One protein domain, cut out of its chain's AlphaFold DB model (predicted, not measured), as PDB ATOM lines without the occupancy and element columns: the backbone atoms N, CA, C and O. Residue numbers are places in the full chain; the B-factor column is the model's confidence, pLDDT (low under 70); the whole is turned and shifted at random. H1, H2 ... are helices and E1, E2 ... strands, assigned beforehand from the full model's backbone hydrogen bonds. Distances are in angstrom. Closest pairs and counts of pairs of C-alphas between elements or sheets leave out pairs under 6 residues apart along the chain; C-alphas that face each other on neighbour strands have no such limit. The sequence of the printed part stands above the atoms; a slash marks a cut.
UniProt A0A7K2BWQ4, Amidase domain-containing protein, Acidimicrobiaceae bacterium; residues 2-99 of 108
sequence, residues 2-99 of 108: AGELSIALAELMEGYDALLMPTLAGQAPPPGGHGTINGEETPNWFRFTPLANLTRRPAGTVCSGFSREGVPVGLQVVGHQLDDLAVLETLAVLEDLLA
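What this domain is: This is residues 2 to 99 of the 108 residues of the protein "Amidase domain-containing protein" of Acidimicrobiaceae bacterium (UniProt A0A7K2BWQ4). A three-stranded antiparallel sheet, E1, E5 and E4, has one long helix, H3, over one of its faces, running along the edge strand E4. H1 and the short H2 meet about perpendicular to each other, and a small two-stranded hairpin, E2 and E3, lies far from H1, joined to E1 by a long loop, residues 23 to 34. The printed part has 98 residues, with three named helices and five named strands in the order H1, E1, E2, E3, H2, E4, E5, H3, of mixed class. The whole is only just compact, close to loose, with a radius of gyration of the C-alphas of 14.6 A, and only just flat, spanning 37 by 35 by 19 A.

Where its parts are: The larger sheet holds E1, residues 19 to 22, E5, residues 72 to 78 and 19.2 A long, and E4, residues 59 to 66 and 20.8 A long. H3, residues 84 to 98, measures 20.9 A and ends at C-alpha 98 (-46.871, 4.630, 9.091). H1, residues 2 to 12, measures 15.2 A from C-alpha 2 at (-14.925, 3.017, 18.487). H2 takes residues 50 to 55, 8.5 A. E2, residues 35 to 37, and E3, residues 40 to 42, make the smaller sheet; C-alpha 40 is at (-25.964, 24.345, 4.199).

How they stand to each other: In the sheet E1, E5, E4, the inner strand E5 is antiparallel to E1 at 159 degrees, with N 76 and O 21 2.8 A apart, within hydrogen-bond range. E4 and E5 form a hairpin, antiparallel at 152 degrees, with N 64 and O 73 at 2.8 A. H3 is on this sheet at a height over the sheet of 8.6 A, and the two make two layers, a helix on one face of a sheet. It lies over E4 and only just over E5, on which 3 of its 15 C-alphas fall, and runs along the strands, at 2 degrees to E4 on the local plane. The closest C-alphas of E4 and H3 are those of Val 62 and Leu 91, 6.4 A apart. H2 only grazes the sheet, with its residues 51 to 53. H1 touches H2, about perpendicular at 90 degrees; their closest C-alphas, of Ser 6 and Thr 55, are 4.5 A apart. H1 is not on the sheet. E2 and E3 form a hairpin, antiparallel at 129 degrees, with N 37 and O 40 at 2.9 A; both are apart from E4, E5 and H3. In H1, H2 and H3 every O i to N i+4 pair is within hydrogen-bond range.

The domain as a whole: The two C-alphas farthest apart, of Gly 15 and Gly 32, are 41.8 A apart. The printed part has no cut. The link from E1 to E2, 12 residues, is long. The mean pLDDT of the printed part is 94.6, and no printed residue is under 70.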
ATOM      1  N   ALA A   2     -13.736   3.853  18.776       84.38
ATOM      2  CA  ALA A   2     -14.925   3.017  18.487       84.38
ATOM      3  C   ALA A   2     -15.464   2.254  19.719       84.38
ATOM      4  O   ALA A   2     -16.670   2.206  19.938       84.38
ATOM      5  N   GLY A   3     -14.570   1.721  20.561       90.50
ATOM      6  CA  GLY A   3     -14.958   1.064  21.818       90.50
ATOM      7  C   GLY A   3     -15.643   2.015  22.807       90.50
ATOM      8  O   GLY A   3     -16.687   1.677  23.344       90.50
ATOM      9  N   GLU A   4     -15.108   3.228  22.983       95.12
ATOM     10  CA  GLU A   4     -15.715   4.263  23.841       95.12
ATOM     11  C   GLU A   4     -17.099   4.678  23.332       95.12
ATOM     12  O   GLU A   4     -18.024   4.805  24.123       95.12
ATOM     13  N   LEU A   5     -17.265   4.828  22.012       95.19
ATOM     14  CA  LEU A   5     -18.564   5.134  21.408       95.19
ATOM     15  C   LEU A   5     -19.579   4.002  21.625       95.19
ATOM     16  O   LEU A   5     -20.750   4.272  21.865       95.19
ATOM     17  N   SER A   6     -19.136   2.744  21.546       96.25
ATOM     18  CA  SER A   6     -19.993   1.579  21.793       96.25
ATOM     19  C   SER A   6     -20.467   1.527  23.250       96.25
ATOM     20  O   SER A   6     -21.659   1.335  23.486       96.25
ATOM     21  N   ILE A   7     -19.570   1.792  24.210       97.00
ATOM     22  CA  ILE A   7     -19.906   1.893  25.640       97.00
ATOM     23  C   ILE A   7     -20.879   3.049  25.882       97.00
ATOM     24  O   ILE A   7     -21.948   2.826  26.439       97.00
ATOM     25  N   ALA A   8     -20.570   4.249  25.385       96.94
ATOM     26  CA  ALA A   8     -21.422   5.423  25.571       96.94
ATOM     27  C   ALA A   8     -22.829   5.223  24.985       96.94
ATOM     28  O   ALA A   8     -23.820   5.660  25.565       96.94
ATOM     29  N   LEU A   9     -22.940   4.540  23.842       96.50
ATOM     30  CA  LEU A   9     -24.236   4.202  23.257       96.50
ATOM     31  C   LEU A   9     -24.985   3.143  24.079       96.50
ATOM     32  O   LEU A   9     -26.205   3.206  24.176       96.50
ATOM     33  N   ALA A  10     -24.278   2.177  24.671       96.75
ATOM     34  CA  ALA A  10     -24.891   1.201  25.568       96.75
ATOM     35  C   ALA A  10     -25.441   1.851  26.841       96.75
ATOM     36  O   ALA A  10     -26.567   1.548  27.216       96.75
ATOM     37  N   GLU A  11     -24.695   2.780  27.438       97.44
ATOM     38  CA  GLU A  11     -25.147   3.576  28.584       97.44
ATOM     39  C   GLU A  11     -26.344   4.466  28.214       97.44
ATOM     40  O   GLU A  11     -27.326   4.521  28.945       97.44
ATOM     41  N   LEU A  12     -26.314   5.117  27.044       96.25
ATOM     42  CA  LEU A  12     -27.436   5.932  26.557       96.25
ATOM     43  C   LEU A  12     -28.729   5.120  26.396       96.25
ATOM     44  O   LEU A  12     -29.818   5.636  26.635       96.25
ATOM     45  N   MET A  13     -28.605   3.874  25.944       97.12
ATOM     46  CA  MET A  13     -29.732   2.976  25.697       97.12
ATOM     47  C   MET A  13     -30.126   2.161  26.937       97.12
ATOM     48  O   MET A  13     -30.960   1.265  26.832       97.12
ATOM     49  N   GLU A  14     -29.552   2.437  28.111       97.06
ATOM     50  CA  GLU A  14     -29.949   1.766  29.345       97.06
ATOM     51  C   GLU A  14     -31.432   2.044  29.651       97.06
ATOM     52  O   GLU A  14     -31.874   3.190  29.712       97.06
ATOM     53  N   GLY A  15     -32.216   0.974  29.813       97.25
ATOM     54  CA  GLY A  15     -33.663   1.061  30.031       97.25
ATOM     55  C   GLY A  15     -34.505   1.297  28.770       97.25
ATOM     56  O   GLY A  15     -35.720   1.430  28.894       97.25
ATOM     57  N   TYR A  16     -33.893   1.317  27.582       97.75
ATOM     58  CA  TYR A  16     -34.583   1.428  26.296       97.75
ATOM     59  C   TYR A  16     -34.251   0.239  25.393       97.75
ATOM     60  O   TYR A  16     -33.108  -0.211  25.332       97.75
ATOM     61  N   ASP A  17     -35.236  -0.240  24.640       96.12
ATOM     62  CA  ASP A  17     -35.060  -1.400  23.754       96.12
ATOM     63  C   ASP A  17     -34.392  -1.025  22.421       96.12
ATOM     64  O   ASP A  17     -33.655  -1.815  21.830       96.12
ATOM     65  N   ALA A  18     -34.601   0.211  21.958       97.31
ATOM     66  CA  ALA A  18     -34.039   0.721  20.714       97.31
ATOM     67  C   ALA A  18     -33.859   2.246  20.743       97.31
ATOM     68  O   ALA A  18     -34.553   2.968  21.458       97.31
ATOM     69  N   LEU A  19     -32.947   2.740  19.905       97.81
ATOM     70  CA  LEU A  19     -32.796   4.156  19.585       97.81
ATOM     71  C   LEU A  19     -33.472   4.444  18.240       97.81
ATOM     72  O   LEU A  19     -33.127   3.836  17.227       97.81
ATOM     73  N   LEU A  20     -34.390   5.412  18.226       97.62
ATOM     74  CA  LEU A  20     -35.009   5.936  17.009       97.62
ATOM     75  C   LEU A  20     -34.375   7.272  16.628       97.62
ATOM     76  O   LEU A  20     -34.250   8.170  17.463       97.62
ATOM     77  N   MET A  21     -33.992   7.424  15.363       97.38
ATOM     78  CA  MET A  21     -33.379   8.654  14.857       97.38
ATOM     79  C   MET A  21     -33.581   8.807  13.344       97.38
ATOM     80  O   MET A  21     -33.786   7.807  12.660       97.38
ATOM     81  N   PRO A  22     -33.480  10.020  12.771       96.94
ATOM     82  CA  PRO A  22     -33.403  10.165  11.322       96.94
ATOM     83  C   PRO A  22     -32.256   9.327  10.746       96.94
ATOM     84  O   PRO A  22     -31.168   9.266  11.324       96.94
ATOM     85  N   THR A  23     -32.479   8.697   9.595       97.38
ATOM     86  CA  THR A  23     -31.435   7.890   8.937       97.38
ATOM     87  C   THR A  23     -30.296   8.765   8.428       97.38
ATOM     88  O   THR A  23     -29.124   8.421   8.564       97.38
ATOM     89  N   LEU A  24     -30.637   9.927   7.872       96.19
ATOM     90  CA  LEU A  24     -29.707  10.907   7.318       96.19
ATOM     91  C   LEU A  24     -29.948  12.247   8.018       96.19
ATOM     92  O   LEU A  24     -31.066  12.546   8.434       96.19
ATOM     93  N   ALA A  25     -28.898  13.051   8.175       95.12
ATOM     94  CA  ALA A  25     -28.993  14.352   8.840       95.12
ATOM     95  C   ALA A  25     -29.480  15.465   7.902       95.12
ATOM     96  O   ALA A  25     -29.783  16.567   8.358       95.12
ATOM     97  N   GLY A  26     -29.500  15.191   6.599       92.81
ATOM     98  CA  GLY A  26     -29.783  16.156   5.553       92.81
ATOM     99  C   GLY A  26     -30.510  15.544   4.364       92.81
ATOM    100  O   GLY A  26     -30.693  14.326   4.291       92.81
ATOM    101  N   GLN A  27     -30.912  16.401   3.426       88.31
ATOM    102  CA  GLN A  27     -31.552  15.965   2.187       88.31
ATOM    103  C   GLN A  27     -30.533  15.313   1.252       88.31
ATOM    104  O   GLN A  27     -29.366  15.715   1.198       88.31
ATOM    105  N   ALA A  28     -30.994  14.305   0.509       83.25
ATOM    106  CA  ALA A  28     -30.179  13.663  -0.507       83.25
ATOM    107  C   ALA A  28     -29.847  14.662  -1.629       83.25
ATOM    108  O   ALA A  28     -30.727  15.417  -2.051       83.25
ATOM    109  N   PRO A  29     -28.600  14.680  -2.123       86.62
ATOM    110  CA  PRO A  29     -28.237  15.536  -3.237       86.62
ATOM    111  C   PRO A  29     -28.789  15.023  -4.567       86.62
ATOM    112  O   PRO A  29     -29.012  13.817  -4.723       86.62
ATOM    113  N   PRO A  30     -28.898  15.900  -5.580       83.88
ATOM    114  CA  PRO A  30     -28.919  15.442  -6.960       83.88
ATOM    115  C   PRO A  30     -27.639  14.638  -7.279       83.88
ATOM    116  O   PRO A  30     -26.609  14.808  -6.615       83.88
ATOM    117  N   PRO A  31     -27.666  13.766  -8.303       85.88
ATOM    118  CA  PRO A  31     -26.505  12.966  -8.679       85.88
ATOM    119  C   PRO A  31     -25.232  13.811  -8.836       85.88
ATOM    120  O   PRO A  31     -25.210  14.785  -9.584       85.88
ATOM    121  N   GLY A  32     -24.169  13.424  -8.128       84.62
ATOM    122  CA  GLY A  32     -22.867  14.100  -8.175       84.62
ATOM    123  C   GLY A  32     -22.705  15.316  -7.251       84.62
ATOM    124  O   GLY A  32     -21.624  15.900  -7.250       84.62
ATOM    125  N   GLY A  33     -23.724  15.687  -6.469       86.62
ATOM    126  CA  GLY A  33     -23.660  16.796  -5.506       86.62
ATOM    127  C   GLY A  33     -23.422  16.374  -4.050       86.62
ATOM    128  O   GLY A  33     -23.310  15.187  -3.727       86.62
ATOM    129  N   HIS A  34     -23.395  17.361  -3.153       88.88
ATOM    130  CA  HIS A  34     -23.417  17.163  -1.704       88.88
ATOM    131  C   HIS A  34     -24.803  17.464  -1.131       88.88
ATOM    132  O   HIS A  34     -25.523  18.329  -1.626       88.88
ATOM    133  N   GLY A  35     -25.207  16.711  -0.107       90.31
ATOM    134  CA  GLY A  35     -26.488  16.944   0.554       90.31
ATOM    135  C   GLY A  35     -26.473  18.220   1.392       90.31
ATOM    136  O   GLY A  35     -25.424  18.826   1.618       90.31
ATOM    137  N   THR A  36     -27.641  18.610   1.891       92.38
ATOM    138  CA  THR A  36     -27.803  19.827   2.695       92.38
ATOM    139  C   THR A  36     -28.251  19.494   4.111       92.38
ATOM    140  O   THR A  36     -29.178  18.712   4.307       92.38
ATOM    141  N   ILE A  37     -27.620  20.101   5.119       93.75
ATOM    142  CA  ILE A  37     -28.101  20.087   6.510       93.75
ATOM    143  C   ILE A  37     -28.507  21.516   6.851       93.75
ATOM    144  O   ILE A  37     -27.687  22.422   6.764       93.75
ATOM    145  N   ASN A  38     -29.768  21.736   7.235       90.31
ATOM    146  CA  ASN A  38     -30.300  23.073   7.543       90.31
ATOM    147  C   ASN A  38     -30.065  24.113   6.424       90.31
ATOM    148  O   ASN A  38     -29.894  25.297   6.700       90.31
ATOM    149  N   GLY A  39     -30.055  23.670   5.163       89.19
ATOM    150  CA  GLY A  39     -29.808  24.523   3.996       89.19
ATOM    151  C   GLY A  39     -28.331  24.751   3.658       89.19
ATOM    152  O   GLY A  39     -28.044  25.325   2.613       89.19
ATOM    153  N   GLU A  40     -27.397  24.270   4.480       92.75
ATOM    154  CA  GLU A  40     -25.964  24.345   4.199       92.75
ATOM    155  C   GLU A  40     -25.483  23.074   3.498       92.75
ATOM    156  O   GLU A  40     -25.701  21.958   3.978       92.75
ATOM    157  N   GLU A  41     -24.819  23.240   2.354       93.88
ATOM    158  CA  GLU A  41     -24.228  22.136   1.602       93.88
ATOM    159  C   GLU A  41     -23.073  21.502   2.390       93.88
ATOM    160  O   GLU A  41     -22.183  22.183   2.903       93.88
ATOM    161  N   THR A  42     -23.074  20.174   2.503       94.31
ATOM    162  CA  THR A  42     -22.040  19.451   3.239       94.31
ATOM    163  C   THR A  42     -21.835  18.032   2.712       94.31
ATOM    164  O   THR A  42     -22.798  17.294   2.485       94.31
ATOM    165  N   PRO A  43     -20.577  17.560   2.594       91.88
ATOM    166  CA  PRO A  43     -20.312  16.161   2.276       91.88
ATOM    167  C   PRO A  43     -20.764  15.212   3.395       91.88
ATOM    168  O   PRO A  43     -20.866  14.016   3.160       91.88
ATOM    169  N   ASN A  44     -21.054  15.723   4.597       93.31
ATOM    170  CA  ASN A  44     -21.380  14.933   5.782       93.31
ATOM    171  C   ASN A  44     -22.896  14.825   6.050       93.31
ATOM    172  O   ASN A  44     -23.327  14.608   7.182       93.31
ATOM    173  N   TRP A  45     -23.728  14.996   5.024       93.25
ATOM    174  CA  TRP A  45     -25.192  14.918   5.119       93.25
ATOM    175  C   TRP A  45     -25.702  13.546   5.613       93.25
ATOM    176  O   TRP A  45     -26.771  13.452   6.215       93.25
ATOM    177  N   PHE A  46     -24.898  12.489   5.458       93.62
ATOM    178  CA  PHE A  46     -25.188  11.120   5.904       93.62
ATOM    179  C   PHE A  46     -24.676  10.776   7.319       93.62
ATOM    180  O   PHE A  46     -24.741   9.618   7.723       93.62
ATOM    181  N   ARG A  47     -24.168  11.750   8.091       94.44
ATOM    182  CA  ARG A  47     -23.409  11.569   9.357       94.44
ATOM    183  C   ARG A  47     -24.030  10.718  10.473       94.44
ATOM    184  O   ARG A  47     -23.366  10.486  11.479       94.44
ATOM    185  N   PHE A  48     -25.276  10.289  10.336       96.00
ATOM    186  CA  PHE A  48     -25.976   9.457  11.313       96.00
ATOM    187  C   PHE A  48     -25.782   7.951  11.091       96.00
ATOM    188  O   PHE A  48     -25.801   7.194  12.057       96.00
ATOM    189  N   THR A  49     -25.506   7.497   9.868       95.12
ATOM    190  CA  THR A  49     -25.345   6.062   9.564       95.12
ATOM    191  C   THR A  49     -24.029   5.423  10.040       95.12
ATOM    192  O   THR A  49     -24.036   4.230  10.361       95.12
ATOM    193  N   PRO A  50     -22.885   6.137  10.164       95.69
ATOM    194  CA  PRO A  50     -21.655   5.511  10.653       95.69
ATOM    195  C   PRO A  50     -21.753   4.990  12.095       95.69
ATOM    196  O   PRO A  50     -20.999   4.088  12.454       95.69
ATOM    197  N   LEU A  51     -22.683   5.512  12.910       94.81
ATOM    198  CA  LEU A  51     -22.876   5.112  14.308       94.81
ATOM    199  C   LEU A  51     -23.055   3.593  14.455       94.81
ATOM    200  O   LEU A  51     -22.333   2.966  15.233       94.81
ATOM    201  N   ALA A  52     -23.966   2.995  13.684       95.69
ATOM    202  CA  ALA A  52     -24.255   1.562  13.749       95.69
ATOM    203  C   ALA A  52     -23.034   0.712  13.352       95.69
ATOM    204  O   ALA A  52     -22.690  -0.253  14.035       95.69
ATOM    205  N   ASN A  53     -22.303   1.135  12.314       95.06
ATOM    206  CA  ASN A  53     -21.094   0.457  11.841       95.06
ATOM    207  C   ASN A  53     -19.973   0.469  12.890       95.06
ATOM    208  O   ASN A  53     -19.365  -0.562  13.177       95.06
ATOM    209  N   LEU A  54     -19.709   1.636  13.485       96.12
ATOM    210  CA  LEU A  54     -18.634   1.820  14.463       96.12
ATOM    211  C   LEU A  54     -18.925   1.120  15.794       96.12
ATOM    212  O   LEU A  54     -17.999   0.652  16.455       96.12
ATOM    213  N   THR A  55     -20.200   1.046  16.183       95.94
ATOM    214  CA  THR A  55     -20.634   0.420  17.443       95.94
ATOM    215  C   THR A  55     -21.022  -1.047  17.298       95.94
ATOM    216  O   THR A  55     -21.204  -1.715  18.313       95.94
ATOM    217  N   ARG A  56     -21.073  -1.565  16.060       95.00
ATOM    218  CA  ARG A  56     -21.447  -2.947  15.713       95.00
ATOM    219  C   ARG A  56     -22.852  -3.324  16.194       95.00
ATOM    220  O   ARG A  56     -23.077  -4.459  16.613       95.00
ATOM    221  N   ARG A  57     -23.775  -2.365  16.151       96.69
ATOM    222  CA  ARG A  57     -25.184  -2.578  16.490       96.69
ATOM    223  C   ARG A  57     -26.003  -2.885  15.237       96.69
ATOM    224  O   ARG A  57     -25.705  -2.318  14.183       96.69
ATOM    225  N   PRO A  58     -27.030  -3.742  15.344       98.19
ATOM    226  CA  PRO A  58     -28.009  -3.895  14.285       98.19
ATOM    227  C   PRO A  58     -28.755  -2.572  14.103       98.19
ATOM    228  O   PRO A  58     -29.117  -1.900  15.073       98.19
ATOM    229  N   ALA A  59     -28.962  -2.191  12.849       98.31
ATOM    230  CA  ALA A  59     -29.743  -1.022  12.500       98.31
ATOM    231  C   ALA A  59     -30.493  -1.259  11.194       98.31
ATOM    232  O   ALA A  59     -29.961  -1.869  10.266       98.31
ATOM    233  N   GLY A  60     -31.712  -0.741  11.110       98.19
ATOM    234  CA  GLY A  60     -32.494  -0.748   9.880       98.19
ATOM    235  C   GLY A  60     -33.309   0.526   9.737       98.19
ATOM    236  O   GLY A  60     -33.375   1.336  10.660       98.19
ATOM    237  N   THR A  61     -33.885   0.737   8.556       97.75
ATOM    238  CA  THR A  61     -34.618   1.962   8.230       97.75
ATOM    239  C   THR A  61     -35.961   1.638   7.600       97.75
ATOM    240  O   THR A  61     -36.050   0.741   6.769       97.75
ATOM    241  N   VAL A  62     -36.972   2.431   7.945       96.69
ATOM    242  CA  VAL A  62     -38.261   2.495   7.240       96.69
ATOM    243  C   VAL A  62     -38.446   3.876   6.622       96.69
ATOM    244  O   VAL A  62     -37.848   4.853   7.084       96.69
ATOM    245  N   CYS A  63     -39.268   3.973   5.578       95.69
ATOM    246  CA  CYS A  63     -39.736   5.264   5.080       95.69
ATOM    247  C   CYS A  63     -40.705   5.859   6.108       95.69
ATOM    248  O   CYS A  63     -41.663   5.194   6.480       95.69
ATOM    249  N   SER A  64     -40.463   7.088   6.563       95.38
ATOM    250  CA  SER A  64     -41.316   7.811   7.520       95.38
ATOM    251  C   SER A  64     -42.045   9.006   6.912       95.38
ATOM    252  O   SER A  64     -42.781   9.707   7.606       95.38
ATOM    253  N   GLY A  65     -41.877   9.227   5.610       94.00
ATOM    254  CA  GLY A  65     -42.580  10.253   4.858       94.00
ATOM    255  C   GLY A  65     -41.792  10.696   3.636       94.00
ATOM    256  O   GLY A  65     -40.803  10.078   3.248       94.00
ATOM    257  N   PHE A  66     -42.227  11.807   3.051       92.25
ATOM    258  CA  PHE A  66     -41.598  12.412   1.883       92.25
ATOM    259  C   PHE A  66     -41.319  13.892   2.149       92.25
ATOM    260  O   PHE A  66     -42.061  14.553   2.880       92.25
ATOM    261  N   SER A  67     -40.245  14.418   1.563       89.25
ATOM    262  CA  SER A  67     -39.978  15.854   1.546       89.25
ATOM    263  C   SER A  67     -41.023  16.589   0.699       89.25
ATOM    264  O   SER A  67     -41.844  15.976   0.014       89.25
ATOM    265  N   ARG A  68     -40.984  17.927   0.709       87.44
ATOM    266  CA  ARG A  68     -41.879  18.746  -0.131       87.44
ATOM    267  C   ARG A  68     -41.684  18.484  -1.627       87.44
ATOM    268  O   ARG A  68     -42.610  18.686  -2.399       87.44
ATOM    269  N   GLU A  69     -40.500  18.020  -2.002       86.31
ATOM    270  CA  GLU A  69     -40.087  17.673  -3.360       86.31
ATOM    271  C   GLU A  69     -40.394  16.203  -3.716       86.31
ATOM    272  O   GLU A  69     -40.040  15.750  -4.799       86.31
ATOM    273  N   GLY A  70     -41.024  15.443  -2.809       88.38
ATOM    274  CA  GLY A  70     -41.386  14.039  -3.028       88.38
ATOM    275  C   GLY A  70     -40.283  13.025  -2.701       88.38
ATOM    276  O   GLY A  70     -40.448  11.835  -2.960       88.38
ATOM    277  N   VAL A  71     -39.164  13.453  -2.102       89.12
ATOM    278  CA  VAL A  71     -38.029  12.562  -1.797       89.12
ATOM    279  C   VAL A  71     -38.280  11.786  -0.492       89.12
ATOM    280  O   VAL A  71     -38.600  12.421   0.513       89.12
ATOM    281  N   PRO A  72     -38.109  10.448  -0.450       91.94
ATOM    282  CA  PRO A  72     -38.301   9.660   0.770       91.94
ATOM    283  C   PRO A  72     -37.415  10.115   1.938       91.94
ATOM    284  O   PRO A  72     -36.221  10.371   1.772       91.94
ATOM    285  N   VAL A  73     -37.994  10.151   3.137       93.31
ATOM    286  CA  VAL A  73     -37.310  10.439   4.403       93.31
ATOM    287  C   VAL A  73     -37.275   9.163   5.240       93.31
ATOM    288  O   VAL A  73     -38.297   8.508   5.425       93.31
ATOM    289  N   GLY A  74     -36.090   8.792   5.728       95.50
ATOM    290  CA  GLY A  74     -35.885   7.569   6.505       95.50
ATOM    291  C   GLY A  74     -35.932   7.790   8.020       95.50
ATOM    292  O   GLY A  74     -35.337   8.745   8.532       95.50
ATOM    293  N   LEU A  75     -36.576   6.865   8.732       97.56
ATOM    294  CA  LEU A  75     -36.449   6.674  10.178       97.56
ATOM    295  C   LEU A  75     -35.618   5.414  10.442       97.56
ATOM    296  O   LEU A  75     -35.993   4.323  10.013       97.56
ATOM    297  N   GLN A  76     -34.503   5.576  11.150       98.38
ATOM    298  CA  GLN A  76     -33.577   4.514  11.521       98.38
ATOM    299  C   GLN A  76     -33.870   4.022  12.940       98.38
ATOM    300  O   GLN A  76     -34.011   4.819  13.871       98.38
ATOM    301  N   VAL A  77     -33.908   2.701  13.087       98.62
ATOM    302  CA  VAL A  77     -33.973   1.971  14.354       98.62
ATOM    303  C   VAL A  77     -32.594   1.377  14.607       98.62
ATOM    304  O   VAL A  77     -32.076   0.676  13.740       98.62
ATOM    305  N   VAL A  78     -32.002   1.636  15.771       98.44
ATOM    306  CA  VAL A  78     -30.739   1.023  16.212       98.44
ATOM    307  C   VAL A  78     -31.009   0.196  17.466       98.44
ATOM    308  O   VAL A  78     -31.473   0.736  18.469       98.44
ATOM    309  N   GLY A  79     -30.723  -1.104  17.407       98.25
ATOM    310  CA  GLY A  79     -30.982  -2.052  18.497       98.25
ATOM    311  C   GLY A  79     -29.769  -2.335  19.379       98.25
ATOM    312  O   GLY A  79     -28.688  -1.747  19.222       98.25
ATOM    313  N   HIS A  80     -29.946  -3.263  20.320       97.56
ATOM    314  CA  HIS A  80     -28.864  -3.831  21.128       97.56
ATOM    315  C   HIS A  80     -27.946  -4.744  20.329       97.56
ATOM    316  O   HIS A  80     -28.295  -5.248  19.267       97.56
ATOM    317  N   GLN A  81     -26.710  -4.899  20.802       96.00
ATOM    318  CA  GLN A  81     -25.727  -5.714  20.098       96.00
ATOM    319  C   GLN A  81     -26.243  -7.159  19.977       96.00
ATOM    320  O   GLN A  81     -26.589  -7.760  20.989       96.00
ATOM    321  N   LEU A  82     -26.239  -7.705  18.754       96.06
ATOM    322  CA  LEU A  82     -26.784  -9.031  18.397       96.06
ATOM    323  C   LEU A  82     -28.318  -9.164  18.476       96.06
ATOM    324  O   LEU A  82     -28.824 -10.280  18.386       96.06
ATOM    325  N   ASP A  83     -29.049  -8.059  18.632       96.81
ATOM    326  CA  ASP A  83     -30.512  -8.056  18.728       96.81
ATOM    327  C   ASP A  83     -31.189  -7.652  17.407       96.81
ATOM    328  O   ASP A  83     -32.006  -6.732  17.321       96.81
ATOM    329  N   ASP A  84     -30.784  -8.311  16.322       98.12
ATOM    330  CA  ASP A  84     -31.313  -8.077  14.977       98.12
ATOM    331  C   ASP A  84     -32.825  -8.344  14.901       98.12
ATOM    332  O   ASP A  84     -33.536  -7.667  14.156       98.12
ATOM    333  N   LEU A  85     -33.325  -9.304  15.688       98.19
ATOM    334  CA  LEU A  85     -34.745  -9.648  15.726       98.19
ATOM    335  C   LEU A  85     -35.590  -8.478  16.243       98.19
ATOM    336  O   LEU A  85     -36.537  -8.095  15.557       98.19
ATOM    337  N   ALA A  86     -35.218  -7.860  17.371       97.56
ATOM    338  CA  ALA A  86     -35.961  -6.721  17.910       97.56
ATOM    339  C   ALA A  86     -35.978  -5.528  16.943       97.56
ATOM    340  O   ALA A  86     -36.988  -4.828  16.820       97.56
ATOM    341  N   VAL A  87     -34.883  -5.309  16.202       98.56
ATOM    342  CA  VAL A  87     -34.834  -4.288  15.146       98.56
ATOM    343  C   VAL A  87     -35.842  -4.609  14.045       98.56
ATOM    344  O   VAL A  87     -36.634  -3.741  13.693       98.56
ATOM    345  N   LEU A  88     -35.857  -5.837  13.522       98.62
ATOM    346  CA  LEU A  88     -36.791  -6.241  12.465       98.62
ATOM    347  C   LEU A  88     -38.260  -6.160  12.909       98.62
ATOM    348  O   LEU A  88     -39.088  -5.648  12.159       98.62
ATOM    349  N   GLU A  89     -38.580  -6.604  14.125       98.50
ATOM    350  CA  GLU A  89     -39.932  -6.499  14.692       98.50
ATOM    351  C   GLU A  89     -40.366  -5.037  14.847       98.50
ATOM    352  O   GLU A  89     -41.483  -4.673  14.476       98.50
ATOM    353  N   THR A  90     -39.462  -4.174  15.319       98.38
ATOM    354  CA  THR A  90     -39.725  -2.733  15.436       98.38
ATOM    355  C   THR A  90     -39.978  -2.103  14.070       98.38
ATOM    356  O   THR A  90     -40.905  -1.308  13.926       98.38
ATOM    357  N   LEU A  91     -39.186  -2.455  13.052       98.44
ATOM    358  CA  LEU A  91     -39.378  -1.949  11.690       98.44
ATOM    359  C   LEU A  91     -40.737  -2.380  11.132       98.44
ATOM    360  O   LEU A  91     -41.447  -1.530  10.610       98.44
ATOM    361  N   ALA A  92     -41.129  -3.645  11.309       98.12
ATOM    362  CA  ALA A  92     -42.428  -4.144  10.852       98.12
ATOM    363  C   ALA A  92     -43.598  -3.383  11.502       98.12
ATOM    364  O   ALA A  92     -44.517  -2.942  10.816       98.12
ATOM    365  N   VAL A  93     -43.526  -3.144  12.816       98.12
ATOM    366  CA  VAL A  93     -44.527  -2.331  13.527       98.12
ATOM    367  C   VAL A  93     -44.558  -0.897  12.991       98.12
ATOM    368  O   VAL A  93     -45.634  -0.327  12.822       98.12
ATOM    369  N   LEU A  94     -43.398  -0.299  12.712       97.81
ATOM    370  CA  LEU A  94     -43.337   1.049  12.149       97.81
ATOM    371  C   LEU A  94     -43.915   1.108  10.730       97.81
ATOM    372  O   LEU A  94     -44.618   2.068  10.431       97.81
ATOM    373  N   GLU A  95     -43.665   0.114   9.876       96.69
ATOM    374  CA  GLU A  95     -44.268   0.038   8.537       96.69
ATOM    375  C   GLU A  95     -45.799   0.012   8.615       96.69
ATOM    376  O   GLU A  95     -46.456   0.824   7.958       96.69
ATOM    377  N   ASP A  96     -46.358  -0.844   9.475       97.12
ATOM    378  CA  ASP A  96     -47.806  -0.951   9.684       97.12
ATOM    379  C   ASP A  96     -48.410   0.351  10.232       97.12
ATOM    380  O   ASP A  96     -49.477   0.784   9.792       97.12
ATOM    381  N   LEU A  97     -47.731   1.002  11.183       97.44
ATOM    382  CA  LEU A  97     -48.198   2.250  11.794       97.44
ATOM    383  C   LEU A  97     -48.133   3.444  10.839       97.44
ATOM    384  O   LEU A  97     -49.016   4.302  10.864       97.44
ATOM    385  N   LEU A  98     -47.073   3.532  10.034       96.06
ATOM    386  CA  LEU A  98     -46.871   4.630   9.091       96.06
ATOM    387  C   LEU A  98     -47.774   4.477   7.863       96.06
ATOM    388  O   LEU A  98     -48.192   5.490   7.300       96.06
ATOM    389  N   ALA A  99     -48.085   3.234   7.473       95.06
ATOM    390  CA  ALA A  99     -49.019   2.889   6.399       95.06
ATOM    391  C   ALA A  99     -48.776   3.681   5.098       95.06
ATOM    392  O   ALA A  99     -49.712   4.083   4.398       95.06
TER     393      ALA A  99